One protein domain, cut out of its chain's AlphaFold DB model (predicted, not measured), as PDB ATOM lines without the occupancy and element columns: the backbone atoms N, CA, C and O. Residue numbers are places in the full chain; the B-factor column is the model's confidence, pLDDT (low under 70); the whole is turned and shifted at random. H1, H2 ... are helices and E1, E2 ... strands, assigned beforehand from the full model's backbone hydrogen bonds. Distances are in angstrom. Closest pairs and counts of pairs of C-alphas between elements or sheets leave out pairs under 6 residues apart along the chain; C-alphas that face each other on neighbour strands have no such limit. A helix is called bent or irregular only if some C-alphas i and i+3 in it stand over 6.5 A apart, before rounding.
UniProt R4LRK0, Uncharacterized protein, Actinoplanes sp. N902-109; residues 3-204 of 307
ATOM      1  N   THR A   3     -53.768 -45.821 -40.699       97.12
ATOM      2  CA  THR A   3     -52.602 -44.975 -40.959       97.12
ATOM      3  C   THR A   3     -52.626 -43.835 -39.961       97.12
ATOM      4  O   THR A   3     -53.694 -43.324 -39.639       97.12
ATOM      5  N   MET A   4     -51.474 -43.433 -39.442       96.38
ATOM      6  CA  MET A   4     -51.399 -42.300 -38.534       96.38
ATOM      7  C   MET A   4     -50.165 -41.457 -38.800       96.38
ATOM      8  O   MET A   4     -49.185 -41.936 -39.372       96.38
ATOM      9  N   GLY A   5     -50.210 -40.215 -38.340       97.00
ATOM     10  CA  GLY A   5     -49.041 -39.361 -38.309       97.00
ATOM     11  C   GLY A   5     -49.233 -38.100 -37.487       97.00
ATOM     12  O   GLY A   5     -50.263 -37.874 -36.846       97.00
ATOM     13  N   GLU A   6     -48.199 -37.275 -37.492       97.38
ATOM     14  CA  GLU A   6     -48.202 -35.958 -36.882       97.38
ATOM     15  C   GLU A   6     -47.378 -34.986 -37.725       97.38
ATOM     16  O   GLU A   6     -46.330 -35.355 -38.257       97.38
ATOM     17  N   VAL A   7     -47.859 -33.750 -37.835       98.38
ATOM     18  CA  VAL A   7     -47.193 -32.643 -38.524       98.38
ATOM     19  C   VAL A   7     -47.011 -31.500 -37.537       98.38
ATOM     20  O   VAL A   7     -47.957 -31.081 -36.869       98.38
ATOM     21  N   HIS A   8     -45.788 -31.000 -37.422       98.06
ATOM     22  CA  HIS A   8     -45.471 -29.780 -36.685       98.06
ATOM     23  C   HIS A   8     -45.249 -28.679 -37.702       98.06
ATOM     24  O   HIS A   8     -44.441 -28.864 -38.605       98.06
ATOM     25  N   THR A   9     -45.927 -27.547 -37.543       98.38
ATOM     26  CA  THR A   9     -45.828 -26.407 -38.464       98.38
ATOM     27  C   THR A   9     -45.426 -25.159 -37.691       98.38
ATOM     28  O   THR A   9     -45.951 -24.896 -36.608       98.38
ATOM     29  N   GLY A  10     -44.501 -24.373 -38.234       95.88
ATOM     30  CA  GLY A  10     -44.110 -23.089 -37.657       95.88
ATOM     31  C   GLY A  10     -43.306 -22.226 -38.619       95.88
ATOM     32  O   GLY A  10     -42.969 -22.656 -39.717       95.88
ATOM     33  N   LEU A  11     -42.953 -21.015 -38.185       94.06
ATOM     34  CA  LEU A  11     -42.005 -20.185 -38.929       94.06
ATOM     35  C   LEU A  11     -40.601 -20.783 -38.866       94.06
ATOM     36  O   LEU A  11     -40.140 -21.223 -37.806       94.06
ATOM     37  N   LEU A  12     -39.908 -20.735 -39.993       92.31
ATOM     38  CA  LEU A  12     -38.467 -20.871 -40.059       92.31
ATOM     39  C   LEU A  12     -37.834 -19.705 -39.282       92.31
ATOM     40  O   LEU A  12     -38.286 -18.561 -39.377       92.31
ATOM     41  N   ARG A  13     -36.828 -19.996 -38.453       88.44
ATOM     42  CA  ARG A  13     -36.076 -18.963 -37.726       88.44
ATOM     43  C   ARG A  13     -35.438 -17.992 -38.723       88.44
ATOM     44  O   ARG A  13     -35.062 -18.383 -39.815       88.44
ATOM     45  N   GLY A  14     -35.287 -16.731 -38.330       82.25
ATOM     46  CA  GLY A  14     -34.649 -15.703 -39.154       82.25
ATOM     47  C   GLY A  14     -35.538 -14.490 -39.414       82.25
ATOM     48  O   GLY A  14     -36.732 -14.475 -39.113       82.25
ATOM     49  N   ALA A  15     -34.917 -13.432 -39.930       74.62
ATOM     50  CA  ALA A  15     -35.584 -12.163 -40.203       74.62
ATOM     51  C   ALA A  15     -36.119 -12.053 -41.638       74.62
ATOM     52  O   ALA A  15     -36.925 -11.170 -41.914       74.62
ATOM     53  N   VAL A  16     -35.667 -12.895 -42.566       82.25
ATOM     54  CA  VAL A  16     -35.995 -12.816 -43.997       82.25
ATOM     55  C   VAL A  16     -36.284 -14.229 -44.509       82.25
ATOM     56  O   VAL A  16     -35.683 -15.172 -43.990       82.25
ATOM     57  N   PRO A  17     -37.195 -14.393 -45.484       85.81
ATOM     58  CA  PRO A  17     -37.380 -15.667 -46.173       85.81
ATOM     59  C   PRO A  17     -36.062 -16.186 -46.735       85.81
ATOM     60  O   PRO A  17     -35.302 -15.415 -47.322       85.81
ATOM     61  N   VAL A  18     -35.800 -17.481 -46.578       89.50
ATOM     62  CA  VAL A  18     -34.638 -18.103 -47.220       89.50
ATOM     63  C   VAL A  18     -34.887 -18.256 -48.718       89.50
ATOM     64  O   VAL A  18     -36.013 -18.512 -49.152       89.50
ATOM     65  N   MET A  19     -33.833 -18.105 -49.516       89.81
ATOM     66  CA  MET A  19     -33.918 -18.311 -50.958       89.81
ATOM     67  C   MET A  19     -34.103 -19.800 -51.273       89.81
ATOM     68  O   MET A  19     -33.789 -20.667 -50.461       89.81
ATOM     69  N   SER A  20     -34.602 -20.117 -52.470       86.12
ATOM     70  CA  SER A  20     -34.904 -21.501 -52.862       86.12
ATOM     71  C   SER A  20     -33.697 -22.444 -52.777       86.12
ATOM     72  O   SER A  20     -33.870 -23.612 -52.444       86.12
ATOM     73  N   GLU A  21     -32.488 -21.965 -53.075       89.44
ATOM     74  CA  GLU A  21     -31.256 -22.760 -52.977       89.44
ATOM     75  C   GLU A  21     -30.880 -23.049 -51.518       89.44
ATOM     76  O   GLU A  21     -30.690 -24.209 -51.154       89.44
ATOM     77  N   ASP A  22     -30.907 -22.027 -50.659       92.19
ATOM     78  CA  ASP A  22     -30.685 -22.182 -49.218       92.19
ATOM     79  C   ASP A  22     -31.730 -23.113 -48.593       92.19
ATOM     80  O   ASP A  22     -31.399 -23.982 -47.789       92.19
ATOM     81  N   ALA A  23     -32.998 -22.986 -49.000       93.75
ATOM     82  CA  ALA A  23     -34.072 -23.863 -48.549       93.75
ATOM     83  C   ALA A  23     -33.794 -25.331 -48.893       93.75
ATOM     84  O   ALA A  23     -34.041 -26.199 -48.059       93.75
ATOM     85  N   ARG A  24     -33.261 -25.614 -50.093       94.56
ATOM     86  CA  ARG A  24     -32.852 -26.972 -50.490       94.56
ATOM     87  C   ARG A  24     -31.707 -27.480 -49.621       94.56
ATOM     88  O   ARG A  24     -31.797 -28.602 -49.143       94.56
ATOM     89  N   GLY A  25     -30.694 -26.650 -49.370       94.50
ATOM     90  CA  GLY A  25     -29.577 -27.007 -48.488       94.50
ATOM     91  C   GLY A  25     -30.020 -27.294 -47.050       94.50
ATOM     92  O   GLY A  25     -29.550 -28.243 -46.433       94.50
ATOM     93  N   LEU A  26     -30.987 -26.535 -46.526       95.69
ATOM     94  CA  LEU A  26     -31.528 -26.737 -45.177       95.69
ATOM     95  C   LEU A  26     -32.313 -28.047 -45.014       95.69
ATOM     96  O   LEU A  26     -32.387 -28.578 -43.906       95.69
ATOM     97  N   VAL A  27     -32.926 -28.557 -46.087       96.69
ATOM     98  CA  VAL A  27     -33.665 -29.833 -46.070       96.69
ATOM     99  C   VAL A  27     -32.861 -31.006 -46.637       96.69
ATOM    100  O   VAL A  27     -33.379 -32.125 -46.675       96.69
ATOM    101  N   ASP A  28     -31.603 -30.790 -47.024       95.50
ATOM    102  CA  ASP A  28     -30.653 -31.847 -47.378       95.50
ATOM    103  C   ASP A  28     -30.158 -32.559 -46.106       95.50
ATOM    104  O   ASP A  28     -29.043 -32.394 -45.618       95.50
ATOM    105  N   LEU A  29     -31.078 -33.302 -45.485       92.62
ATOM    106  CA  LEU A  29     -30.872 -33.947 -44.189       92.62
ATOM    107  C   LEU A  29     -30.258 -35.348 -44.305       92.62
ATOM    108  O   LEU A  29     -29.999 -35.983 -43.277       92.62
ATOM    109  N   VAL A  30     -30.096 -35.866 -45.525       93.75
ATOM    110  CA  VAL A  30     -29.671 -37.243 -45.795       93.75
ATOM    111  C   VAL A  30     -28.663 -37.235 -46.932       93.75
ATOM    112  O   VAL A  30     -29.020 -37.074 -48.094       93.75
ATOM    113  N   ALA A  31     -27.396 -37.450 -46.584       91.25
ATOM    114  CA  ALA A  31     -26.313 -37.427 -47.553       91.25
ATOM    115  C   ALA A  31     -26.545 -38.436 -48.691       91.25
ATOM    116  O   ALA A  31     -26.730 -39.628 -48.446       91.25
ATOM    117  N   GLY A  32     -26.477 -37.945 -49.929       91.12
ATOM    118  CA  GLY A  32     -26.594 -38.760 -51.140       91.12
ATOM    119  C   GLY A  32     -28.025 -39.001 -51.626       91.12
ATOM    120  O   GLY A  32     -28.187 -39.579 -52.699       91.12
ATOM    121  N   GLU A  33     -29.044 -38.538 -50.900       93.62
ATOM    122  CA  GLU A  33     -30.445 -38.652 -51.309       93.62
ATOM    123  C   GLU A  33     -30.965 -37.320 -51.879       93.62
ATOM    124  O   GLU A  33     -30.671 -36.252 -51.340       93.62
ATOM    125  N   PRO A  34     -31.755 -37.336 -52.967       93.75
ATOM    126  CA  PRO A  34     -32.197 -36.110 -53.611       93.75
ATOM    127  C   PRO A  34     -33.294 -35.401 -52.810       93.75
ATOM    128  O   PRO A  34     -34.314 -35.984 -52.442       93.75
ATOM    129  N   VAL A  35     -33.133 -34.092 -52.630       95.56
ATOM    130  CA  VAL A  35     -34.189 -33.206 -52.124       95.56
ATOM    131  C   VAL A  35     -35.270 -33.014 -53.189       95.56
ATOM    132  O   VAL A  35     -34.985 -32.682 -54.342       95.56
ATOM    133  N   LEU A  36     -36.533 -33.164 -52.790       94.12
ATOM    134  CA  LEU A  36     -37.674 -32.825 -53.635       94.12
ATOM    135  C   LEU A  36     -37.897 -31.318 -53.602       94.12
ATOM    136  O   LEU A  36     -37.928 -30.715 -52.531       94.12
ATOM    137  N   TRP A  37     -38.107 -30.702 -54.760       94.00
ATOM    138  CA  TRP A  37     -38.382 -29.273 -54.829       94.00
ATOM    139  C   TRP A  37     -39.404 -28.941 -55.915       94.00
ATOM    140  O   TRP A  37     -39.479 -29.609 -56.944       94.00
ATOM    141  N   SER A  38     -40.177 -27.885 -55.682       91.81
ATOM    142  CA  SER A  38     -41.062 -27.267 -56.664       91.81
ATOM    143  C   SER A  38     -41.034 -25.750 -56.500       91.81
ATOM    144  O   SER A  38     -40.919 -25.243 -55.388       91.81
ATOM    145  N   GLU A  39     -41.141 -25.011 -57.600       90.31
ATOM    146  CA  GLU A  39     -41.314 -23.551 -57.574       90.31
ATOM    147  C   GLU A  39     -42.789 -23.138 -57.645       90.31
ATOM    148  O   GLU A  39     -43.162 -22.044 -57.219       90.31
ATOM    149  N   ARG A  40     -43.638 -24.007 -58.203       89.56
ATOM    150  CA  ARG A  40     -45.052 -23.729 -58.448       89.56
ATOM    151  C   ARG A  40     -45.939 -24.709 -57.675       89.56
ATOM    152  O   ARG A  40     -45.583 -25.881 -57.547       89.56
ATOM    153  N   PRO A  41     -47.103 -24.253 -57.189       86.88
ATOM    154  CA  PRO A  41     -47.591 -22.870 -57.252       86.88
ATOM    155  C   PRO A  41     -46.888 -21.932 -56.259       86.88
ATOM    156  O   PRO A  41     -46.870 -20.722 -56.472       86.88
ATOM    157  N   ILE A  42     -46.236 -22.503 -55.250       90.00
ATOM    158  CA  ILE A  42     -45.384 -21.805 -54.298       90.00
ATOM    159  C   ILE A  42     -44.075 -22.571 -54.117       90.00
ATOM    160  O   ILE A  42     -44.056 -23.797 -54.234       90.00
ATOM    161  N   GLY A  43     -42.989 -21.850 -53.824       92.38
ATOM    162  CA  GLY A  43     -41.698 -22.463 -53.529       92.38
ATOM    163  C   GLY A  43     -41.831 -23.496 -52.412       92.38
ATOM    164  O   GLY A  43     -42.327 -23.188 -51.331       92.38
ATOM    165  N   TYR A  44     -41.405 -24.722 -52.676       94.50
ATOM    166  CA  TYR A  44     -41.505 -25.851 -51.767       94.50
ATOM    167  C   TYR A  44     -40.239 -26.695 -51.891       94.50
ATOM    168  O   TYR A  44     -39.854 -27.071 -52.996       94.50
ATOM    169  N   ALA A  45     -39.594 -26.998 -50.770       96.50
ATOM    170  CA  ALA A  45     -38.462 -27.917 -50.698       96.50
ATOM    171  C   ALA A  45     -38.733 -28.949 -49.602       96.50
ATOM    172  O   ALA A  45     -39.223 -28.594 -48.533       96.50
ATOM    173  N   SER A  46     -38.430 -30.221 -49.847       96.69
ATOM    174  CA  SER A  46     -38.691 -31.307 -48.906       96.69
ATOM    175  C   SER A  46     -37.547 -32.303 -48.863       96.69
ATOM    176  O   SER A  46     -37.036 -32.727 -49.901       96.69
ATOM    177  N   SER A  47     -37.177 -32.697 -47.648       97.69
ATOM    178  CA  SER A  47     -36.168 -33.722 -47.437       97.69
ATOM    179  C   SER A  47     -36.643 -35.073 -47.982       97.69
ATOM    180  O   SER A  47     -37.852 -35.346 -48.003       97.69
ATOM    181  N   PRO A  48     -35.707 -35.974 -48.311       96.56
ATOM    182  CA  PRO A  48     -35.996 -37.393 -48.455       96.56
ATOM    183  C   PRO A  48     -36.769 -37.936 -47.247       96.56
ATOM    184  O   PRO A  48     -36.664 -37.424 -46.123       96.56
ATOM    185  N   VAL A  49     -37.555 -38.984 -47.485       96.44
ATOM    186  CA  VAL A  49     -38.304 -39.675 -46.433       96.44
ATOM    187  C   VAL A  49     -37.384 -40.680 -45.746       96.44
ATOM    188  O   VAL A  49     -36.824 -41.556 -46.399       96.44
ATOM    189  N   VAL A  50     -37.261 -40.583 -44.423       96.19
ATOM    190  CA  VAL A  50     -36.337 -41.404 -43.630       96.19
ATOM    191  C   VAL A  50     -37.103 -42.302 -42.662       96.19
ATOM    192  O   VAL A  50     -37.957 -41.801 -41.922       96.19
ATOM    193  N   PRO A  51     -36.811 -43.613 -42.610       96.94
ATOM    194  CA  PRO A  51     -37.366 -44.492 -41.594       96.94
ATOM    195  C   PRO A  51     -36.636 -44.333 -40.254       96.94
ATOM    196  O   PRO A  51     -35.410 -44.282 -40.185       96.94
ATOM    197  N   VAL A  52     -37.396 -44.347 -39.162       96.25
ATOM    198  CA  VAL A  52     -36.885 -44.483 -37.795       96.25
ATOM    199  C   VAL A  52     -37.541 -45.677 -37.115       96.25
ATOM    200  O   VAL A  52     -38.760 -45.841 -37.158       96.25
ATOM    201  N   GLY A  53     -36.731 -46.528 -36.488       96.38
ATOM    202  CA  GLY A  53     -37.224 -47.670 -35.723       96.38
ATOM    203  C   GLY A  53     -38.006 -47.227 -34.488       96.38
ATOM    204  O   GLY A  53     -37.578 -46.332 -33.759       96.38
ATOM    205  N   VAL A  54     -39.137 -47.878 -34.235       95.06
ATOM    206  CA  VAL A  54     -39.965 -47.662 -33.047       95.06
ATOM    207  C   VAL A  54     -40.289 -48.986 -32.371       95.06
ATOM    208  O   VAL A  54     -40.526 -50.003 -33.019       95.06
ATOM    209  N   ASP A  55     -40.297 -48.963 -31.044       93.56
ATOM    210  CA  ASP A  55     -40.701 -50.072 -30.189       93.56
ATOM    211  C   ASP A  55     -41.364 -49.466 -28.951       93.56
ATOM    212  O   ASP A  55     -40.707 -48.847 -28.112       93.56
ATOM    213  N   CYS A  56     -42.690 -49.527 -28.899       90.06
ATOM    214  CA  CYS A  56     -43.478 -48.782 -27.926       90.06
ATOM    215  C   CYS A  56     -44.681 -49.584 -27.433       90.06
ATOM    216  O   CYS A  56     -45.151 -50.526 -28.074       90.06
ATOM    217  N   MET A  57     -45.199 -49.192 -26.270       88.00
ATOM    218  CA  MET A  57     -46.462 -49.719 -25.766       88.00
ATOM    219  C   MET A  57     -47.607 -48.845 -26.269       88.00
ATOM    220  O   MET A  57     -47.575 -47.633 -26.088       88.00
ATOM    221  N   LEU A  58     -48.619 -49.474 -26.856       85.50
ATOM    222  CA  LEU A  58     -49.892 -48.879 -27.237       85.50
ATOM    223  C   LEU A  58     -50.916 -49.210 -26.145       85.50
ATOM    224  O   LEU A  58     -51.048 -50.371 -25.738       85.50
ATOM    225  N   ASN A  59     -51.631 -48.194 -25.664       77.81
ATOM    226  CA  ASN A  59     -52.539 -48.310 -24.524       77.81
ATOM    227  C   ASN A  59     -53.958 -47.867 -24.921       77.81
ATOM    228  O   ASN A  59     -54.458 -46.879 -24.382       77.81
ATOM    229  N   PRO A  60     -54.630 -48.598 -25.833       72.00
ATOM    230  CA  PRO A  60     -55.995 -48.275 -26.219       72.00
ATOM    231  C   PRO A  60     -56.922 -48.287 -24.998       72.00
ATOM    232  O   PRO A  60     -56.834 -49.159 -24.126       72.00
ATOM    233  N   ALA A  61     -57.819 -47.303 -24.936       66.75
ATOM    234  CA  ALA A  61     -58.750 -47.154 -23.825       66.75
ATOM    235  C   ALA A  61     -59.598 -48.427 -23.637       66.75
ATOM    236  O   ALA A  61     -60.117 -48.986 -24.598       66.75
ATOM    237  N   GLY A  62     -59.750 -48.880 -22.388       60.22
ATOM    238  CA  GLY A  62     -60.594 -50.032 -22.046       60.22
ATOM    239  C   GLY A  62     -59.919 -51.407 -22.131       60.22
ATOM    240  O   GLY A  62     -60.565 -52.404 -21.816       60.22
ATOM    241  N   ILE A  63     -58.631 -51.493 -22.490       62.03
ATOM    242  CA  ILE A  63     -57.869 -52.751 -22.457       62.03
ATOM    243  C   ILE A  63     -56.895 -52.743 -21.270       62.03
ATOM    244  O   ILE A  63     -56.004 -51.905 -21.182       62.03
ATOM    245  N   ALA A  64     -57.031 -53.715 -20.361       55.16
ATOM    246  CA  ALA A  64     -56.146 -53.859 -19.195       55.16
ATOM    247  C   ALA A  64     -54.716 -54.313 -19.557       55.16
ATOM    248  O   ALA A  64     -53.784 -54.159 -18.770       55.16
ATOM    249  N   ARG A  65     -54.530 -54.901 -20.744       64.38
ATOM    250  CA  ARG A  65     -53.256 -55.458 -21.207       64.38
ATOM    251  C   ARG A  65     -52.620 -54.551 -22.257       64.38
ATOM    252  O   ARG A  65     -53.208 -54.304 -23.304       64.38
ATOM    253  N   ARG A  66     -51.393 -54.106 -21.984       69.25
ATOM    254  CA  ARG A  66     -50.613 -53.261 -22.893       69.25
ATOM    255  C   ARG A  66     -50.335 -54.004 -24.205       69.25
ATOM    256  O   ARG A  66     -49.872 -55.147 -24.176       69.25
ATOM    257  N   VAL A  67     -50.611 -53.354 -25.328       85.56
ATOM    258  CA  VAL A  67     -50.322 -53.866 -26.673       85.56
ATOM    259  C   VAL A  67     -48.965 -53.313 -27.100       85.56
ATOM    260  O   VAL A  67     -48.595 -52.222 -26.675       85.56
ATOM    261  N   ARG A  68     -48.176 -54.050 -27.884       89.94
ATOM    262  CA  ARG A  68     -46.850 -53.582 -28.316       89.94
ATOM    263  C   ARG A  68     -46.867 -53.230 -29.797       89.94
ATOM    264  O   ARG A  68     -47.331 -54.039 -30.594       89.94
ATOM    265  N   GLY A  69     -46.383 -52.042 -30.140       92.81
ATOM    266  CA  GLY A  69     -46.155 -51.596 -31.512       92.81
ATOM    267  C   GLY A  69     -44.662 -51.624 -31.825       92.81
ATOM    268  O   GLY A  69     -43.894 -50.969 -31.119       92.81
ATOM    269  N   ILE A  70     -44.250 -52.373 -32.848       95.69
ATOM    270  CA  ILE A  70     -42.846 -52.483 -33.272       95.69
ATOM    271  C   ILE A  70     -42.769 -52.307 -34.782       95.69
ATOM    272  O   ILE A  70     -43.550 -52.907 -35.513       95.69
ATOM    273  N   GLY A  71     -41.831 -51.496 -35.255       96.75
ATOM    274  CA  GLY A  71     -41.639 -51.312 -36.686       96.75
ATOM    275  C   GLY A  71     -40.890 -50.036 -37.003       96.75
ATOM    276  O   GLY A  71     -39.964 -49.662 -36.281       96.75
ATOM    277  N   THR A  72     -41.295 -49.359 -38.070       97.88
ATOM    278  CA  THR A  72     -40.689 -48.101 -38.501       97.88
ATOM    279  C   THR A  72     -41.725 -47.010 -38.731       97.88
ATOM    280  O   THR A  72     -42.832 -47.250 -39.203       97.88
ATOM    281  N   VAL A  73     -41.339 -45.781 -38.397       97.62
ATOM    282  CA  VAL A  73     -42.067 -44.554 -38.727       97.62
ATOM    283  C   VAL A  73     -41.267 -43.807 -39.776       97.62
ATOM    284  O   VAL A  73     -40.057 -43.662 -39.641       97.62
ATOM    285  N   LEU A  74     -41.934 -43.332 -40.818       98.25
ATOM    286  CA  LEU A  74     -41.324 -42.473 -41.823       98.25
ATOM    287  C   LEU A  74     -41.383 -41.032 -41.355       98.25
ATOM    288  O   LEU A  74     -42.372 -40.624 -40.748       98.25
ATOM    289  N   HIS A  75     -40.355 -40.249 -41.649       98.19
ATOM    290  CA  HIS A  75     -40.363 -38.824 -41.366       98.19
ATOM    291  C   HIS A  75     -39.680 -38.014 -42.458       98.19
ATOM    292  O   HIS A  75     -38.827 -38.518 -43.187       98.19
ATOM    293  N   ARG A  76     -40.050 -36.740 -42.549       97.94
ATOM    294  CA  ARG A  76     -39.421 -35.753 -43.431       97.94
ATOM    295  C   ARG A  76     -39.575 -34.354 -42.857       97.94
ATOM    296  O   ARG A  76     -40.385 -34.138 -41.954       97.94
ATOM    297  N   ALA A  77     -38.812 -33.418 -43.397       98.19
ATOM    298  CA  ALA A  77     -39.022 -31.999 -43.182       98.19
ATOM    299  C   ALA A  77     -39.304 -31.299 -44.515       98.19
ATOM    300  O   ALA A  77     -38.913 -31.782 -45.581       98.19
ATOM    301  N   ALA A  78     -40.001 -30.173 -44.464       97.56
ATOM    302  CA  ALA A  78     -40.282 -29.363 -45.636       97.56
ATOM    303  C   ALA A  78     -40.253 -27.874 -45.304       97.56
ATOM    304  O   ALA A  78     -40.576 -27.474 -44.187       97.56
ATOM    305  N   ILE A  79     -39.883 -27.062 -46.290       97.25
ATOM    306  CA  ILE A  79     -39.927 -25.606 -46.239       97.25
ATOM    307  C   ILE A  79     -40.861 -25.117 -47.344       97.25
ATOM    308  O   ILE A  79     -40.673 -25.448 -48.515       97.25
ATOM    309  N   THR A  80     -41.833 -24.290 -46.968       95.69
ATOM    310  CA  THR A  80     -42.763 -23.613 -47.876       95.69
ATOM    311  C   THR A  80     -42.445 -22.119 -47.901       95.69
ATOM    312  O   THR A  80     -42.314 -21.481 -46.852       95.69
ATOM    313  N   ALA A  81     -42.297 -21.572 -49.107       93.06
ATOM    314  CA  ALA A  81     -41.987 -20.175 -49.411       93.06
ATOM    315  C   ALA A  81     -40.751 -19.604 -48.697       93.06
ATOM    316  O   ALA A  81     -40.675 -18.404 -48.443       93.06
ATOM    317  N   GLY A  82     -39.805 -20.459 -48.298       93.00
ATOM    318  CA  GLY A  82     -38.644 -20.039 -47.509       93.00
ATOM    319  C   GLY A  82     -38.990 -19.490 -46.116       93.00
ATOM    320  O   GLY A  82     -38.142 -18.874 -45.475       93.00
ATOM    321  N   GLN A  83     -40.227 -19.670 -45.646       92.44
ATOM    322  CA  GLN A  83     -40.749 -19.016 -44.440       92.44
ATOM    323  C   GLN A  83     -41.365 -19.986 -43.452       92.44
ATOM    324  O   GLN A  83     -41.220 -19.799 -42.247       92.44
ATOM    325  N   VAL A  84     -42.087 -20.990 -43.938       95.81
ATOM    326  CA  VAL A  84     -42.774 -21.959 -43.085       95.81
ATOM    327  C   VAL A  84     -42.004 -23.257 -43.136       95.81
ATOM    328  O   VAL A  84     -41.689 -23.738 -44.217       95.81
ATOM    329  N   VAL A  85     -41.719 -23.832 -41.975       97.25
ATOM    330  CA  VAL A  85     -41.115 -25.153 -41.864       97.25
ATOM    331  C   VAL A  85     -42.113 -26.133 -41.275       97.25
ATOM    332  O   VAL A  85     -42.849 -25.820 -40.331       97.25
ATOM    333  N   GLN A  86     -42.116 -27.331 -41.840       98.38
ATOM    334  CA  GLN A  86     -42.903 -28.455 -41.379       98.38
ATOM    335  C   GLN A  86     -41.989 -29.638 -41.091       98.38
ATOM    336  O   GLN A  86     -41.064 -29.918 -41.847       98.38
ATOM    337  N   GLY A  87     -42.249 -30.331 -39.990       98.44
ATOM    338  CA  GLY A  87     -41.704 -31.657 -39.731       98.44
ATOM    339  C   GLY A  87     -42.854 -32.635 -39.630       98.44
ATOM    340  O   GLY A  87     -43.827 -32.360 -38.928       98.44
ATOM    341  N   SER A  88     -42.739 -33.764 -40.314       98.31
ATOM    342  CA  SER A  88     -43.811 -34.749 -40.423       98.31
ATOM    343  C   SER A  88     -43.299 -36.127 -40.068       98.31
ATOM    344  O   SER A  88     -42.179 -36.483 -40.433       98.31
ATOM    345  N   ALA A  89     -44.137 -36.918 -39.408       98.12
ATOM    346  CA  ALA A  89     -43.878 -38.325 -39.144       98.12
ATOM    347  C   ALA A  89     -45.155 -39.147 -39.321       98.12
ATOM    348  O   ALA A  89     -46.220 -38.706 -38.895       98.12
ATOM    349  N   TYR A  90     -45.067 -40.323 -39.937       98.06
ATOM    350  CA  TYR A  90     -46.233 -41.147 -40.249       98.06
ATOM    351  C   TYR A  90     -45.897 -42.631 -40.431       98.06
ATOM    352  O   TYR A  90     -44.763 -43.002 -40.734       98.06
ATOM    353  N   ALA A  91     -46.899 -43.487 -40.239       97.50
ATOM    354  CA  ALA A  91     -46.801 -44.927 -40.448       97.50
ATOM    355  C   ALA A  91     -48.171 -45.568 -40.705       97.50
ATOM    356  O   ALA A  91     -49.205 -45.098 -40.220       97.50
ATOM    357  N   ALA A  92     -48.161 -46.691 -41.416       97.31
ATOM    358  CA  ALA A  92     -49.232 -47.674 -41.399       97.31
ATOM    359  C   ALA A  92     -49.130 -48.524 -40.127       97.31
ATOM    360  O   ALA A  92     -48.055 -48.982 -39.745       97.31
ATOM    361  N   VAL A  93     -50.264 -48.760 -39.479       95.31
ATOM    362  CA  VAL A  93     -50.386 -49.581 -38.278       95.31
ATOM    363  C   VAL A  93     -51.198 -50.828 -38.619       95.31
ATOM    364  O   VAL A  93     -52.384 -50.754 -38.971       95.31
ATOM    365  N   VAL A  94     -50.547 -51.987 -38.529       95.25
ATOM    366  CA  VAL A  94     -51.048 -53.279 -39.027       95.25
ATOM    367  C   VAL A  94     -51.020 -54.339 -37.923       95.25
ATOM    368  O   VAL A  94     -50.241 -54.213 -36.977       95.25
ATOM    369  N   PRO A  95     -51.884 -55.370 -37.965       93.81
ATOM    370  CA  PRO A  95     -51.728 -56.505 -37.059       93.81
ATOM    371  C   PRO A  95     -50.391 -57.192 -37.343       93.81
ATOM    372  O   PRO A  95     -50.041 -57.373 -38.506       93.81
ATOM    373  N   ALA A  96     -49.668 -57.589 -36.297       92.69
ATOM    374  CA  ALA A  96     -48.452 -58.375 -36.474       92.69
ATOM    375  C   ALA A  96     -48.773 -59.717 -37.150       92.69
ATOM    376  O   ALA A  96     -49.721 -60.403 -36.754       92.69
ATOM    377  N   GLY A  97     -47.959 -60.109 -38.133       86.94
ATOM    378  CA  GLY A  97     -48.078 -61.424 -38.777       86.94
ATOM    379  C   GLY A  97     -47.672 -62.591 -37.866       86.94
ATOM    380  O   GLY A  97     -48.054 -63.734 -38.108       86.94
ATOM    381  N   SER A  98     -46.923 -62.305 -36.796       85.75
ATOM    382  CA  SER A  98     -46.466 -63.274 -35.797       85.75
ATOM    383  C   SER A  98     -46.813 -62.824 -34.377       85.75
ATOM    384  O   SER A  98     -46.877 -61.635 -34.071       85.75
ATOM    385  N   SER A  99     -46.989 -63.790 -33.474       82.62
ATOM    386  CA  SER A  99     -47.123 -63.539 -32.034       82.62
ATOM    387  C   SER A  99     -45.784 -63.232 -31.349       82.62
ATOM    388  O   SER A  99     -45.775 -62.763 -30.208       82.62
ATOM    389  N   THR A 100     -44.660 -63.488 -32.025       87.62
ATOM    390  CA  THR A 100     -43.303 -63.226 -31.537       87.62
ATOM    391  C   THR A 100     -42.676 -62.030 -32.244       87.62
ATOM    392  O   THR A 100     -42.858 -61.820 -33.446       87.62
ATOM    393  N   ARG A 101     -41.887 -61.254 -31.488       91.12
ATOM    394  CA  ARG A 101     -41.100 -60.139 -32.028       91.12
ATOM    395  C   ARG A 101     -40.133 -60.648 -33.097       91.12
ATOM    396  O   ARG A 101     -39.397 -61.603 -32.854       91.12
ATOM    397  N   GLN A 102     -40.099 -59.958 -34.230       95.12
ATOM    398  CA  GLN A 102     -39.186 -60.243 -35.333       95.12
ATOM    399  C   GLN A 102     -37.826 -59.538 -35.139       95.12
ATOM    400  O   GLN A 102     -37.708 -58.612 -34.326       95.12
ATOM    401  N   PRO A 103     -36.754 -59.975 -35.824       95.50
ATOM    402  CA  PRO A 103     -35.485 -59.248 -35.828       95.50
ATOM    403  C   PRO A 103     -35.628 -57.867 -36.490       95.50
ATOM    404  O   PRO A 103     -36.519 -57.638 -37.300       95.50
ATOM    405  N   TRP A 104     -34.718 -56.934 -36.197       96.00
ATOM    406  CA  TRP A 104     -34.769 -55.592 -36.799       96.00
ATOM    407  C   TRP A 104     -34.645 -55.596 -38.327       96.00
ATOM    408  O   TRP A 104     -35.254 -54.749 -38.967       96.00
ATOM    409  N   SER A 105     -33.932 -56.561 -38.916       96.31
ATOM    410  CA  SER A 105     -33.843 -56.722 -40.374       96.31
ATOM    411  C   SER A 105     -35.212 -56.907 -41.034       96.31
ATOM    412  O   SER A 105     -35.426 -56.403 -42.132       96.31
ATOM    413  N   TYR A 106     -36.149 -57.566 -40.348       96.31
ATOM    414  CA  TYR A 106     -37.529 -57.719 -40.801       96.31
ATOM    415  C   TYR A 106     -38.285 -56.385 -40.780       96.31
ATOM    416  O   TYR A 106     -38.927 -56.018 -41.754       96.31
ATOM    417  N   TYR A 107     -38.188 -55.619 -39.692       96.12
ATOM    418  CA  TYR A 107     -38.890 -54.334 -39.597       96.12
ATOM    419  C   TYR A 107     -38.305 -53.271 -40.537       96.12
ATOM    420  O   TYR A 107     -39.032 -52.419 -41.039       96.12
ATOM    421  N   MET A 108     -36.995 -53.322 -40.794       94.88
ATOM    422  CA  MET A 108     -36.319 -52.408 -41.721       94.88
ATOM    423  C   MET A 108     -36.632 -52.705 -43.191       94.88
ATOM    424  O   MET A 108     -36.545 -51.796 -44.010       94.88
ATOM    425  N   SER A 109     -37.031 -53.936 -43.535       96.06
ATOM    426  CA  SER A 109     -37.486 -54.252 -44.896       96.06
ATOM    427  C   SER A 109     -38.909 -53.765 -45.187       96.06
ATOM    428  O   SER A 109     -39.351 -53.838 -46.331       96.06
ATOM    429  N   GLN A 110     -39.607 -53.221 -44.182       95.81
ATOM    430  CA  GLN A 110     -40.947 -52.643 -44.308       95.81
ATOM    431  C   GLN A 110     -40.986 -51.192 -43.786       95.81
ATOM    432  O   GLN A 110     -41.564 -50.923 -42.725       95.81
ATOM    433  N   PRO A 111     -40.364 -50.231 -44.497       96.69
ATOM    434  CA  PRO A 111     -40.374 -48.830 -44.095       96.69
ATOM    435  C   PRO A 111     -41.796 -48.274 -43.945       96.69
ATOM    436  O   PRO A 111     -42.634 -48.411 -44.835       96.69
ATOM    437  N   GLY A 112     -42.062 -47.612 -42.822       97.12
ATOM    438  CA  GLY A 112     -43.352 -46.999 -42.512       97.12
ATOM    439  C   GLY A 112     -44.426 -47.951 -42.020       97.12
ATOM    440  O   GLY A 112     -45.588 -47.552 -41.983       97.12
ATOM    441  N   VAL A 113     -44.074 -49.178 -41.641       97.56
ATOM    442  CA  VAL A 113     -45.014 -50.141 -41.066       97.56
ATOM    443  C   VAL A 113     -44.707 -50.344 -39.588       97.56
ATOM    444  O   VAL A 113     -43.578 -50.657 -39.212       97.56
ATOM    445  N   VAL A 114     -45.728 -50.197 -38.744       96.38
ATOM    446  CA  VAL A 114     -45.709 -50.546 -37.320       96.38
ATOM    447  C   VAL A 114     -46.655 -51.717 -37.092       96.38
ATOM    448  O   VAL A 114     -47.877 -51.595 -37.208       96.38
ATOM    449  N   GLU A 115     -46.084 -52.863 -36.739       95.75
ATOM    450  CA  GLU A 115     -46.832 -54.063 -36.396       95.75
ATOM    451  C   GLU A 115     -47.300 -54.033 -34.945       95.75
ATOM    452  O   GLU A 115     -46.542 -53.739 -34.016       95.75
ATOM    453  N   VAL A 116     -48.557 -54.404 -34.743       93.25
ATOM    454  CA  VAL A 116     -49.211 -54.425 -33.440       93.25
ATOM    455  C   VAL A 116     -49.338 -55.864 -32.958       93.25
ATOM    456  O   VAL A 116     -50.089 -56.661 -33.519       93.25
ATOM    457  N   THR A 117     -48.619 -56.194 -31.884       89.50
ATOM    458  CA  THR A 117     -48.664 -57.509 -31.234       89.50
ATOM    459  C   THR A 117     -49.592 -57.474 -30.020       89.50
ATOM    460  O   THR A 117     -49.317 -56.792 -29.029       89.50
ATOM    461  N   GLY A 118     -50.678 -58.245 -30.073       84.62
ATOM    462  CA  GLY A 118     -51.643 -58.393 -28.981       84.62
ATOM    463  C   GLY A 118     -53.094 -58.357 -29.461       84.62
ATOM    464  O   GLY A 118     -53.376 -58.120 -30.632       84.62
ATOM    465  N   ARG A 119     -54.038 -58.601 -28.544       83.06
ATOM    466  CA  ARG A 119     -55.472 -58.473 -28.839       83.06
ATOM    467  C   ARG A 119     -55.858 -56.999 -28.797       83.06
ATOM    468  O   ARG A 119     -55.726 -56.376 -27.748       83.06
ATOM    469  N   ILE A 120     -56.355 -56.471 -29.911       84.56
ATOM    470  CA  ILE A 120     -56.751 -55.071 -30.026       84.56
ATOM    471  C   ILE A 120     -58.056 -54.917 -30.800       84.56
ATOM    472  O   ILE A 120     -58.341 -55.673 -31.727       84.56
ATOM    473  N   ARG A 121     -58.844 -53.915 -30.412       87.94
ATOM    474  CA  ARG A 121     -59.971 -53.418 -31.197       87.94
ATOM    475  C   ARG A 121     -59.492 -52.213 -31.994       87.94
ATOM    476  O   ARG A 121     -59.084 -51.208 -31.419       87.94
ATOM    477  N   TRP A 122     -59.529 -52.320 -33.318       88.62
ATOM    478  CA  TRP A 122     -59.044 -51.274 -34.222       88.62
ATOM    479  C   TRP A 122     -59.698 -49.899 -34.016       88.62
ATOM    480  O   TRP A 122     -58.959 -48.917 -34.002       88.62
ATOM    481  N   PRO A 123     -61.020 -49.791 -33.774       88.94
ATOM    482  CA  PRO A 123     -61.634 -48.499 -33.469       88.94
ATOM    483  C   PRO A 123     -61.083 -47.852 -32.187       88.94
ATOM    484  O   PRO A 123     -60.838 -46.647 -32.165       88.94
ATOM    485  N   ASP A 124     -60.822 -48.651 -31.148       87.88
ATOM    486  CA  ASP A 124     -60.277 -48.158 -29.875       87.88
ATOM    487  C   ASP A 124     -58.825 -47.690 -30.045       87.88
ATOM    488  O   ASP A 124     -58.431 -46.660 -29.497       87.88
ATOM    489  N   LEU A 125     -58.044 -48.404 -30.868       88.50
ATOM    490  CA  LEU A 125     -56.702 -47.973 -31.255       88.50
ATOM    491  C   LEU A 125     -56.731 -46.669 -32.056       88.50
ATOM    492  O   LEU A 125     -55.910 -45.797 -31.805       88.50
ATOM    493  N   ALA A 126     -57.664 -46.509 -32.998       90.19
ATOM    494  CA  ALA A 126     -57.769 -45.284 -33.786       90.19
ATOM    495  C   ALA A 126     -58.047 -44.061 -32.898       90.19
ATOM    496  O   ALA A 126     -57.464 -42.998 -33.100       90.19
ATOM    497  N   VAL A 127     -58.900 -44.221 -31.880       87.69
ATOM    498  CA  VAL A 127     -59.167 -43.174 -30.883       87.69
ATOM    499  C   VAL A 127     -57.928 -42.882 -30.033       87.69
ATOM    500  O   VAL A 127     -57.643 -41.714 -29.777       87.69
ATOM    501  N   ASP A 128     -57.189 -43.904 -29.600       87.38
ATOM    502  CA  ASP A 128     -55.958 -43.725 -28.817       87.38
ATOM    503  C   ASP A 128     -54.842 -43.054 -29.625       87.38
ATOM    504  O   ASP A 128     -54.258 -42.078 -29.167       87.38
ATOM    505  N   LEU A 129     -54.613 -43.492 -30.866       89.31
ATOM    506  CA  LEU A 129     -53.638 -42.887 -31.777       89.31
ATOM    507  C   LEU A 129     -53.985 -41.438 -32.122       89.31
ATOM    508  O   LEU A 129     -53.077 -40.644 -32.339       89.31
ATOM    509  N   ALA A 130     -55.274 -41.082 -32.157       88.69
ATOM    510  CA  ALA A 130     -55.717 -39.707 -32.365       88.69
ATOM    511  C   ALA A 130     -55.507 -38.839 -31.111       88.69
ATOM    512  O   ALA A 130     -55.362 -37.620 -31.209       88.69
ATOM    513  N   ARG A 131     -55.454 -39.452 -29.922       82.00
ATOM    514  CA  ARG A 131     -55.149 -38.764 -28.666       82.00
ATOM    515  C   ARG A 131     -53.645 -38.572 -28.526       82.00
ATOM    516  O   ARG A 131     -52.828 -39.383 -28.946       82.00
ATOM    517  N   HIS A 132     -53.268 -37.471 -27.892       67.81
ATOM    518  CA  HIS A 132     -51.875 -37.166 -27.587       67.81
ATOM    519  C   HIS A 132     -51.536 -37.712 -26.189       67.81
ATOM    520  O   HIS A 132     -51.540 -36.972 -25.201       67.81
ATOM    521  N   THR A 133     -51.335 -39.029 -26.079       64.25
ATOM    522  CA  THR A 133     -50.975 -39.697 -24.819       64.25
ATOM    523  C   THR A 133     -49.451 -39.767 -24.666       64.25
ATOM    524  O   THR A 133     -48.728 -40.051 -25.615       64.25
ATOM    525  N   ARG A 134     -48.931 -39.500 -23.456       59.34
ATOM    526  CA  ARG A 134     -47.481 -39.592 -23.153       59.34
ATOM    527  C   ARG A 134     -46.947 -41.033 -23.162       59.34
ATOM    528  O   ARG A 134     -45.745 -41.243 -23.087       59.34
ATOM    529  N   SER A 135     -47.838 -42.020 -23.200       56.53
ATOM    530  CA  SER A 135     -47.516 -43.445 -23.236       56.53
ATOM    531  C   SER A 135     -48.024 -44.025 -24.556       56.53
ATOM    532  O   SER A 135     -49.198 -44.378 -24.646       56.53
ATOM    533  N   GLY A 136     -47.179 -44.065 -25.583       74.94
ATOM    534  CA  GLY A 136     -47.613 -44.454 -26.922       74.94
ATOM    535  C   GLY A 136     -46.522 -44.328 -27.977       74.94
ATOM    536  O   GLY A 136     -45.379 -43.976 -27.676       74.94
ATOM    537  N   LEU A 137     -46.905 -44.586 -29.226       86.19
ATOM    538  CA  LEU A 137     -46.117 -44.226 -30.398       86.19
ATOM    539  C   LEU A 137     -46.006 -42.696 -30.485       86.19
ATOM    540  O   LEU A 137     -46.987 -42.007 -30.773       86.19
ATOM    541  N   ASP A 138     -44.812 -42.163 -30.238       88.56
ATOM    542  CA  ASP A 138     -44.566 -40.718 -30.240       88.56
ATOM    543  C   ASP A 138     -44.094 -40.217 -31.615       88.56
ATOM    544  O   ASP A 138     -42.942 -39.822 -31.813       88.56
ATOM    545  N   ALA A 139     -45.011 -40.240 -32.590       91.50
ATOM    546  CA  ALA A 139     -44.784 -39.628 -33.901       91.50
ATOM    547  C   ALA A 139     -44.497 -38.119 -33.785       91.50
ATOM    548  O   ALA A 139     -43.747 -37.568 -34.586       91.50
ATOM    549  N   GLY A 140     -45.025 -37.462 -32.748       92.50
ATOM    550  CA  GLY A 140     -44.802 -36.044 -32.492       92.50
ATOM    551  C   GLY A 140     -43.348 -35.710 -32.197       92.50
ATOM    552  O   GLY A 140     -42.814 -34.762 -32.766       92.50
ATOM    553  N   ALA A 141     -42.664 -36.513 -31.381       93.38
ATOM    554  CA  ALA A 141     -41.236 -36.339 -31.138       93.38
ATOM    555  C   ALA A 141     -40.391 -36.590 -32.398       93.38
ATOM    556  O   ALA A 141     -39.364 -35.939 -32.585       93.38
ATOM    557  N   VAL A 142     -40.803 -37.514 -33.271       95.94
ATOM    558  CA  VAL A 142     -40.126 -37.748 -34.559       95.94
ATOM    559  C   VAL A 142     -40.301 -36.539 -35.487       95.94
ATOM    560  O   VAL A 142     -39.309 -36.024 -36.000       95.94
ATOM    561  N   ALA A 143     -41.535 -36.053 -35.644       97.00
ATOM    562  CA  ALA A 143     -41.870 -34.877 -36.446       97.00
ATOM    563  C   ALA A 143     -41.157 -33.612 -35.936       97.00
ATOM    564  O   ALA A 143     -40.531 -32.894 -36.715       97.00
ATOM    565  N   ALA A 144     -41.171 -33.385 -34.618       96.25
ATOM    566  CA  ALA A 144     -40.478 -32.273 -33.974       96.25
ATOM    567  C   ALA A 144     -38.975 -32.300 -34.259       96.25
ATOM    568  O   ALA A 144     -38.418 -31.289 -34.672       96.25
ATOM    569  N   ARG A 145     -38.323 -33.465 -34.121       96.69
ATOM    570  CA  ARG A 145     -36.895 -33.613 -34.438       96.69
ATOM    571  C   ARG A 145     -36.590 -33.318 -35.904       96.69
ATOM    572  O   ARG A 145     -35.558 -32.717 -36.181       96.69
ATOM    573  N   ALA A 146     -37.447 -33.741 -36.835       96.75
ATOM    574  CA  ALA A 146     -37.265 -33.434 -38.253       96.75
ATOM    575  C   ALA A 146     -37.318 -31.917 -38.506       96.75
ATOM    576  O   ALA A 146     -36.448 -31.379 -39.184       96.75
ATOM    577  N   LEU A 147     -38.285 -31.226 -37.895       97.19
ATOM    578  CA  LEU A 147     -38.395 -29.769 -37.961       97.19
ATOM    579  C   LEU A 147     -37.195 -29.073 -37.303       97.19
ATOM    580  O   LEU A 147     -36.660 -28.119 -37.864       97.19
ATOM    581  N   ASP A 148     -36.771 -29.525 -36.123       96.62
ATOM    582  CA  ASP A 148     -35.688 -28.885 -35.372       96.62
ATOM    583  C   ASP A 148     -34.340 -29.014 -36.093       96.62
ATOM    584  O   ASP A 148     -33.592 -28.045 -36.125       96.62
ATOM    585  N   ARG A 149     -34.075 -30.127 -36.795       95.81
ATOM    586  CA  ARG A 149     -32.880 -30.249 -37.655       95.81
ATOM    587  C   ARG A 149     -32.801 -29.154 -38.718       95.81
ATOM    588  O   ARG A 149     -31.732 -28.592 -38.923       95.81
ATOM    589  N   VAL A 150     -33.924 -28.834 -39.365       95.75
ATOM    590  CA  VAL A 150     -33.979 -27.731 -40.337       95.75
ATOM    591  C   VAL A 150     -33.731 -26.397 -39.637       95.75
ATOM    592  O   VAL A 150     -32.950 -25.583 -40.114       95.75
ATOM    593  N   GLN A 151     -34.366 -26.177 -38.483       94.44
ATOM    594  CA  GLN A 151     -34.235 -24.936 -37.711       94.44
ATOM    595  C   GLN A 151     -32.819 -24.682 -37.192       94.44
ATOM    596  O   GLN A 151     -32.425 -23.524 -37.060       94.44
ATOM    597  N   ASP A 152     -32.080 -25.738 -36.866       93.12
ATOM    598  CA  ASP A 152     -30.708 -25.654 -36.369       93.12
ATOM    599  C   ASP A 152     -29.708 -25.330 -37.490       93.12
ATOM    600  O   ASP A 152     -28.655 -24.756 -37.223       93.12
ATOM    601  N   GLY A 153     -30.059 -25.621 -38.748       90.50
ATOM    602  CA  GLY A 153     -29.288 -25.207 -39.923       90.50
ATOM    603  C   GLY A 153     -29.447 -23.727 -40.287       90.50
ATOM    604  O   GLY A 153     -28.654 -23.197 -41.067       90.50
ATOM    605  N   VAL A 154     -30.450 -23.032 -39.738       89.56
ATOM    606  CA  VAL A 154     -30.722 -21.639 -40.108       89.56
ATOM    607  C   VAL A 154     -29.770 -20.678 -39.405       89.56
ATOM    608  O   VAL A 154     -29.788 -20.532 -38.181       89.56
ATOM    609  N   GLN A 155     -29.005 -19.924 -40.191       80.94
ATOM    610  CA  GLN A 155     -28.209 -18.806 -39.689       80.94
ATOM    611  C   GLN A 155     -29.117 -17.598 -39.420       80.94
ATOM    612  O   GLN A 155     -29.408 -16.791 -40.302       80.94
ATOM    613  N   ALA A 156     -29.617 -17.476 -38.190       69.75
ATOM    614  CA  ALA A 156     -30.503 -16.377 -37.823       69.75
ATOM    615  C   ALA A 156     -29.731 -15.048 -37.688       69.75
ATOM    616  O   ALA A 156     -29.048 -14.814 -36.693       69.75
ATOM    617  N   ALA A 157     -29.893 -14.144 -38.656       65.50
ATOM    618  CA  ALA A 157     -29.459 -12.753 -38.541       65.50
ATOM    619  C   ALA A 157     -30.637 -11.861 -38.109       65.50
ATOM    620  O   ALA A 157     -31.515 -11.537 -38.906       65.50
ATOM    621  N   GLY A 158     -30.654 -11.453 -36.837       72.81
ATOM    622  CA  GLY A 158     -31.600 -10.464 -36.307       72.81
ATOM    623  C   GLY A 158     -32.933 -11.021 -35.777       72.81
ATOM    624  O   GLY A 158     -33.190 -12.227 -35.821       72.81
ATOM    625  N   PRO A 159     -33.781 -10.145 -35.203       74.62
ATOM    626  CA  PRO A 159     -35.060 -10.544 -34.628       74.62
ATOM    627  C   PRO A 159     -36.059 -10.971 -35.719       74.62
ATOM    628  O   PRO A 159     -36.069 -10.392 -36.807       74.62
ATOM    629  N   PRO A 160     -36.944 -11.945 -35.440       78.62
ATOM    630  CA  PRO A 160     -37.919 -12.405 -36.421       78.62
ATOM    631  C   PRO A 160     -38.944 -11.307 -36.738       78.62
ATOM    632  O   PRO A 160     -39.463 -10.661 -35.823       78.62
ATOM    633  N   ARG A 161     -39.278 -11.134 -38.028       80.44
ATOM    634  CA  ARG A 161     -40.299 -10.169 -38.496       80.44
ATOM    635  C   ARG A 161     -41.700 -10.506 -38.007       80.44
ATOM    636  O   ARG A 161     -42.509  -9.618 -37.767       80.44
ATOM    637  N   LEU A 162     -41.975 -11.795 -37.858       86.06
ATOM    638  CA  LEU A 162     -43.250 -12.317 -37.407       86.06
ATOM    639  C   LEU A 162     -42.998 -13.305 -36.271       86.06
ATOM    640  O   LEU A 162     -42.111 -14.152 -36.348       86.06
ATOM    641  N   ARG A 163     -43.780 -13.194 -35.196       86.31
ATOM    642  CA  ARG A 163     -43.752 -14.147 -34.084       86.31
ATOM    643  C   ARG A 163     -45.032 -14.962 -34.090       86.31
ATOM    644  O   ARG A 163     -46.110 -14.414 -33.862       86.31
ATOM    645  N   SER A 164     -44.897 -16.266 -34.270       90.75
ATOM    646  CA  SER A 164     -46.002 -17.216 -34.204       90.75
ATOM    647  C   SER A 164     -45.605 -18.463 -33.422       90.75
ATOM    648  O   SER A 164     -44.430 -18.833 -33.350       90.75
ATOM    649  N   GLY A 165     -46.598 -19.078 -32.780       91.12
ATOM    650  CA  GLY A 165     -46.438 -20.385 -32.154       91.12
ATOM    651  C   GLY A 165     -46.319 -21.487 -33.207       91.12
ATOM    652  O   GLY A 165     -46.675 -21.298 -34.374       91.12
ATOM    653  N   ARG A 166     -45.824 -22.654 -32.786       94.38
ATOM    654  CA  ARG A 166     -45.899 -23.873 -33.597       94.38
ATOM    655  C   ARG A 166     -47.244 -24.549 -33.350       94.38
ATOM    656  O   ARG A 166     -47.621 -24.706 -32.193       94.38
ATOM    657  N   THR A 167     -47.919 -25.007 -34.399       96.62
ATOM    658  CA  THR A 167     -49.081 -25.897 -34.258       96.62
ATOM    659  C   THR A 167     -48.665 -27.351 -34.430       96.62
ATOM    660  O   THR A 167     -47.632 -27.658 -35.034       96.62
ATOM    661  N   ARG A 168     -49.459 -28.259 -33.858       96.06
ATOM    662  CA  ARG A 168     -49.240 -29.707 -33.947       96.06
ATOM    663  C   ARG A 168     -50.511 -30.381 -34.423       96.06
ATOM    664  O   ARG A 168     -51.488 -30.442 -33.678       96.06
ATOM    665  N   LEU A 169     -50.484 -30.905 -35.640       97.06
ATOM    666  CA  LEU A 169     -51.586 -31.649 -36.226       97.06
ATOM    667  C   LEU A 169     -51.320 -33.145 -36.145       97.06
ATOM    668  O   LEU A 169     -50.526 -33.682 -36.911       97.06
ATOM    669  N   ARG A 170     -52.025 -33.825 -35.244       96.00
ATOM    670  CA  ARG A 170     -52.069 -35.285 -35.181       96.00
ATOM    671  C   ARG A 170     -53.200 -35.794 -36.059       96.00
ATOM    672  O   ARG A 170     -54.293 -35.231 -36.043       96.00
ATOM    673  N   TRP A 171     -52.963 -36.866 -36.799       96.94
ATOM    674  CA  TRP A 171     -53.969 -37.423 -37.689       96.94
ATOM    675  C   TRP A 171     -53.990 -38.947 -37.661       96.94
ATOM    676  O   TRP A 171     -52.971 -39.606 -37.451       96.94
ATOM    677  N   VAL A 172     -55.185 -39.499 -37.862       96.56
ATOM    678  CA  VAL A 172     -55.424 -40.936 -38.010       96.56
ATOM    679  C   VAL A 172     -56.428 -41.144 -39.131       96.56
ATOM    680  O   VAL A 172     -57.461 -40.475 -39.169       96.56
ATOM    681  N   ALA A 173     -56.131 -42.086 -40.013       97.00
ATOM    682  CA  ALA A 173     -56.995 -42.517 -41.091       97.00
ATOM    683  C   ALA A 173     -57.385 -43.988 -40.922       97.00
ATOM    684  O   ALA A 173     -56.540 -44.846 -40.642       97.00
ATOM    685  N   ASP A 174     -58.666 -44.269 -41.121       95.56
ATOM    686  CA  ASP A 174     -59.202 -45.605 -41.339       95.56
ATOM    687  C   ASP A 174     -59.812 -45.723 -42.742       95.56
ATOM    688  O   ASP A 174     -59.943 -44.740 -43.476       95.56
ATOM    689  N   THR A 175     -60.099 -46.961 -43.143       92.81
ATOM    690  CA  THR A 175     -60.650 -47.268 -44.463       92.81
ATOM    691  C   THR A 175     -62.146 -47.547 -44.370       92.81
ATOM    692  O   THR A 175     -62.587 -48.210 -43.426       92.81
ATOM    693  N   SER A 176     -62.928 -47.089 -45.345       88.81
ATOM    694  CA  SER A 176     -64.319 -47.524 -45.528       88.81
ATOM    695  C   SER A 176     -64.742 -47.446 -46.988       88.81
ATOM    696  O   SER A 176     -64.246 -46.583 -47.701       88.81
ATOM    697  N   ASP A 177     -65.731 -48.247 -47.379       83.00
ATOM    698  CA  ASP A 177     -66.285 -48.263 -48.743       83.00
ATOM    699  C   ASP A 177     -67.224 -47.076 -49.054       83.00
ATOM    700  O   ASP A 177     -67.792 -47.003 -50.139       83.00
ATOM    701  N   GLY A 178     -67.438 -46.169 -48.093       81.12
ATOM    702  CA  GLY A 178     -68.296 -44.990 -48.245       81.12
ATOM    703  C   GLY A 178     -67.535 -43.703 -48.570       81.12
ATOM    704  O   GLY A 178     -66.325 -43.706 -48.795       81.12
ATOM    705  N   ASP A 179     -68.265 -42.587 -48.535       85.56
ATOM    706  CA  ASP A 179     -67.719 -41.254 -48.799       85.56
ATOM    707  C   ASP A 179     -66.580 -40.876 -47.842       85.56
ATOM    708  O   ASP A 179     -66.549 -41.274 -46.667       85.56
ATOM    709  N   VAL A 180     -65.677 -40.024 -48.336       91.06
ATOM    710  CA  VAL A 180     -64.614 -39.425 -47.529       91.06
ATOM    711  C   VAL A 180     -65.230 -38.641 -46.374       91.06
ATOM    712  O   VAL A 180     -66.002 -37.700 -46.566       91.06
ATOM    713  N   ARG A 181     -64.863 -39.008 -45.143       93.06
ATOM    714  CA  ARG A 181     -65.288 -38.297 -43.931       93.06
ATOM    715  C   ARG A 181     -64.091 -37.700 -43.224       93.06
ATOM    716  O   ARG A 181     -63.093 -38.375 -42.983       93.06
ATOM    717  N   VAL A 182     -64.237 -36.438 -42.839       94.19
ATOM    718  CA  VAL A 182     -63.209 -35.669 -42.138       94.19
ATOM    719  C   VAL A 182     -63.804 -35.132 -40.849       94.19
ATOM    720  O   VAL A 182     -64.878 -34.530 -40.845       94.19
ATOM    721  N   ARG A 183     -63.095 -35.333 -39.742       93.81
ATOM    722  CA  ARG A 183     -63.393 -34.682 -38.468       93.81
ATOM    723  C   ARG A 183     -62.154 -33.951 -37.991       93.81
ATOM    724  O   ARG A 183     -61.151 -34.584 -37.679       93.81
ATOM    725  N   PHE A 184     -62.258 -32.630 -37.946       94.12
ATOM    726  CA  PHE A 184     -61.212 -31.729 -37.488       94.12
ATOM    727  C   PHE A 184     -61.563 -31.198 -36.097       94.12
ATOM    728  O   PHE A 184     -62.653 -30.661 -35.893       94.12
ATOM    729  N   GLU A 185     -60.654 -31.350 -35.140       92.94
ATOM    730  CA  GLU A 185     -60.836 -30.907 -33.760       92.94
ATOM    731  C   GLU A 185     -59.684 -30.008 -33.314       92.94
ATOM    732  O   GLU A 185     -58.506 -30.334 -33.480       92.94
ATOM    733  N   LEU A 186     -60.043 -28.886 -32.690       91.00
ATOM    734  CA  LEU A 186     -59.112 -28.004 -31.998       91.00
ATOM    735  C   LEU A 186     -58.931 -28.504 -30.561       91.00
ATOM    736  O   LEU A 186     -59.888 -28.550 -29.791       91.00
ATOM    737  N   GLY A 187     -57.707 -28.884 -30.205       85.50
ATOM    738  CA  GLY A 187     -57.323 -29.206 -28.834       85.50
ATOM    739  C   GLY A 187     -56.735 -28.000 -28.097       85.50
ATOM    740  O   GLY A 187     -56.501 -26.941 -28.679       85.50
ATOM    741  N   ALA A 188     -56.448 -28.182 -26.806       80.12
ATOM    742  CA  ALA A 188     -55.650 -27.233 -26.031       80.12
ATOM    743  C   ALA A 188     -54.190 -27.174 -26.531       80.12
ATOM    744  O   ALA A 188     -53.711 -28.117 -27.166       80.12
ATOM    745  N   ASP A 189     -53.478 -26.092 -26.202       78.88
ATOM    746  CA  ASP A 189     -52.032 -25.919 -26.429       78.88
ATOM    747  C   ASP A 189     -51.580 -26.117 -27.893       78.88
ATOM    748  O   ASP A 189     -50.664 -26.893 -28.171       78.88
ATOM    749  N   ASP A 190     -52.254 -25.457 -28.843       85.62
ATOM    750  CA  ASP A 190     -51.940 -25.499 -30.286       85.62
ATOM    751  C   ASP A 190     -52.017 -26.895 -30.934       85.62
ATOM    752  O   ASP A 190     -51.502 -27.132 -32.032       85.62
ATOM    753  N   ARG A 191     -52.706 -27.830 -30.270       91.75
ATOM    754  CA  ARG A 191     -52.957 -29.175 -30.790       91.75
ATOM    755  C   ARG A 191     -54.166 -29.184 -31.707       91.75
ATOM    756  O   ARG A 191     -55.173 -28.518 -31.457       91.75
ATOM    757  N   ARG A 192     -54.071 -29.985 -32.754       94.19
ATOM    758  CA  ARG A 192     -55.117 -30.247 -33.735       94.19
ATOM    759  C   ARG A 192     -55.205 -31.748 -33.928       94.19
ATOM    760  O   ARG A 192     -54.178 -32.429 -33.935       94.19
ATOM    761  N   VAL A 193     -56.419 -32.259 -34.075       95.19
ATOM    762  CA  VAL A 193     -56.652 -33.670 -34.371       95.19
ATOM    763  C   VAL A 193     -57.498 -33.776 -35.624       95.19
ATOM    764  O   VAL A 193     -58.572 -33.185 -35.705       95.19
ATOM    765  N   ILE A 194     -57.023 -34.558 -36.587       95.31
ATOM    766  CA  ILE A 194     -57.791 -34.959 -37.760       95.31
ATOM    767  C   ILE A 194     -58.080 -36.451 -37.696       95.31
ATOM    768  O   ILE A 194     -57.190 -37.278 -37.495       95.31
ATOM    769  N   ARG A 195     -59.343 -36.804 -37.911       95.44
ATOM    770  CA  ARG A 195     -59.749 -38.177 -38.193       95.44
ATOM    771  C   ARG A 195     -60.289 -38.255 -39.606       95.44
ATOM    772  O   ARG A 195     -61.183 -37.486 -39.960       95.44
ATOM    773  N   LEU A 196     -59.733 -39.176 -40.377       95.75
ATOM    774  CA  LEU A 196     -60.079 -39.418 -41.767       95.75
ATOM    775  C   LEU A 196     -60.681 -40.810 -41.891       95.75
ATOM    776  O   LEU A 196     -60.166 -41.767 -41.320       95.75
ATOM    777  N   THR A 197     -61.731 -40.911 -42.687       95.44
ATOM    778  CA  THR A 197     -62.173 -42.177 -43.253       95.44
ATOM    779  C   THR A 197     -62.105 -42.030 -44.762       95.44
ATOM    780  O   THR A 197     -62.728 -41.121 -45.309       95.44
ATOM    781  N   VAL A 198     -61.315 -42.880 -45.416       94.19
ATOM    782  CA  VAL A 198     -61.000 -42.789 -46.850       94.19
ATOM    783  C   VAL A 198     -61.160 -44.152 -47.531       94.19
ATOM    784  O   VAL A 198     -61.090 -45.172 -46.850       94.19
ATOM    785  N   PRO A 199     -61.354 -44.216 -48.857       91.50
ATOM    786  CA  PRO A 199     -61.482 -45.496 -49.558       91.50
ATOM    787  C   PRO A 199     -60.163 -46.277 -49.633       91.50
ATOM    788  O   PRO A 199     -60.170 -47.504 -49.634       91.50
ATOM    789  N   VAL A 200     -59.023 -45.577 -49.687       90.94
ATOM    790  CA  VAL A 200     -57.693 -46.186 -49.821       90.94
ATOM    791  C   VAL A 200     -56.724 -45.548 -48.832       90.94
ATOM    792  O   VAL A 200     -56.614 -44.326 -48.740       90.94
ATOM    793  N   LEU A 201     -56.000 -46.390 -48.096       91.81
ATOM    794  CA  LEU A 201     -54.972 -45.967 -47.150       91.81
ATOM    795  C   LEU A 201     -53.589 -45.989 -47.809       91.81
ATOM    796  O   LEU A 201     -52.908 -47.010 -47.804       91.81
ATOM    797  N   GLU A 202     -53.155 -44.834 -48.306       93.50
ATOM    798  CA  GLU A 202     -51.790 -44.605 -48.793       93.50
ATOM    799  C   GLU A 202     -51.050 -43.656 -47.838       93.50
ATOM    800  O   GLU A 202     -51.299 -42.447 -47.862       93.50
ATOM    801  N   PRO A 203     -50.142 -44.159 -46.976       94.69
ATOM    802  CA  PRO A 203     -49.535 -43.348 -45.922       94.69
ATOM    803  C   PRO A 203     -48.844 -42.073 -46.401       94.69
ATOM    804  O   PRO A 203     -49.049 -41.019 -45.807       94.69
ATOM    805  N   GLY A 204     -48.076 -42.147 -47.491       94.06
ATOM    806  CA  GLY A 204     -47.369 -40.987 -48.041       94.06
ATOM    807  C   GLY A 204     -48.313 -39.911 -48.588       94.06
ATOM    808  O   GLY A 204     -48.093 -38.723 -48.351       94.06
TER     809      GLY A 204
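This is residues 3 to 204 of the 307 residues of an uncharacterized protein of Actinoplanes sp. N902-109 (UniProt R4LRK0). One twisted sheet runs through the whole domain, with its longest helix, H4, packed on E6, E1 and E5, and with the sheet curled round H3 near E8. The short helices H1 and H2 lie far from each other, H1 over E3 and H2 over the bent strand E5. The printed part has 202 residues, with ten named strands and four named helices in the order E1 H1 E2 E3 E4 E5 E6 H2 E7 H3 H4 E8 E9 E10. The sheet is branched and mixed, the class is mixed helices and strands, and the whole is compact, with a radius of gyration of the C-alphas of 18.0 A and spans of 53 by 38 by 32 A.

E1, residues 3 to 11, is 27.0 A long and begins at C-alpha 3, (-52.602, -44.975, -40.959). H1 is residues 20 to 27, E2 36 to 38, E3 44 to 46 and E4 50 to 58. E5, residues 67 to 80, is 37.7 A long, and E6, residues 84 to 95, is 36.2 A. H2 is residues 104 to 108, E7 113 to 117 and H3 122 to 130. H4, residues 139 to 152, is 20.0 A long. E8, residues 167 to 175, is 26.4 A long; E9 is residues 181 to 186, and E10, residues 191 to 198, ends at C-alpha 198, (-61.000, -42.789, -46.850).

E6 lies on one side of E1 and E8 on the other, both antiparallel to it, with N 6 and O 89 at 2.8 A and N 7 and O 169 at 2.8 A. E4, E5 and E6 form a meander, each strand the antiparallel neighbour of the one before; N 54 and O 71 are 2.8 A apart, N 78 and O 86 2.8 A. E5 bends by 63 degrees at residue 71; E3 and E4 lie on one side of it, E6 and E7 on the other. E2 and E3 are a hairpin, with N 38 and O 44 at 2.8 A. E6, H2 and E7 are a strand-helix-strand unit, two parallel neighbour strands with a helix between. E10 is parallel to E8, with N 192 and O 168 at 2.8 A, and antiparallel to the edge strand E9. H4 is on the sheet; its closest C-alphas with E6 are those of Leu 147 and Gly 87, 4.2 A apart. H3 is on it too, with the C-alphas of Ala 130 and Val 172 of E8 5.8 A apart. H1 is over E3 at a height over the sheet of 8.3 A, H2 over E5 at 8.5 A. Every O i to N i+4 pair is within hydrogen-bond range in H1, H2 and H3, and 9 of 10 in H4.

The C-alphas farthest apart, those of Ser 99 and Gly 158, are 55.5 A apart. The printed part has no cut, and the link from H4 to E8 is long. The mean pLDDT of the printed part is 90.4; residues 61 to 66, 132 to 135 and 156 to 157 are under 70.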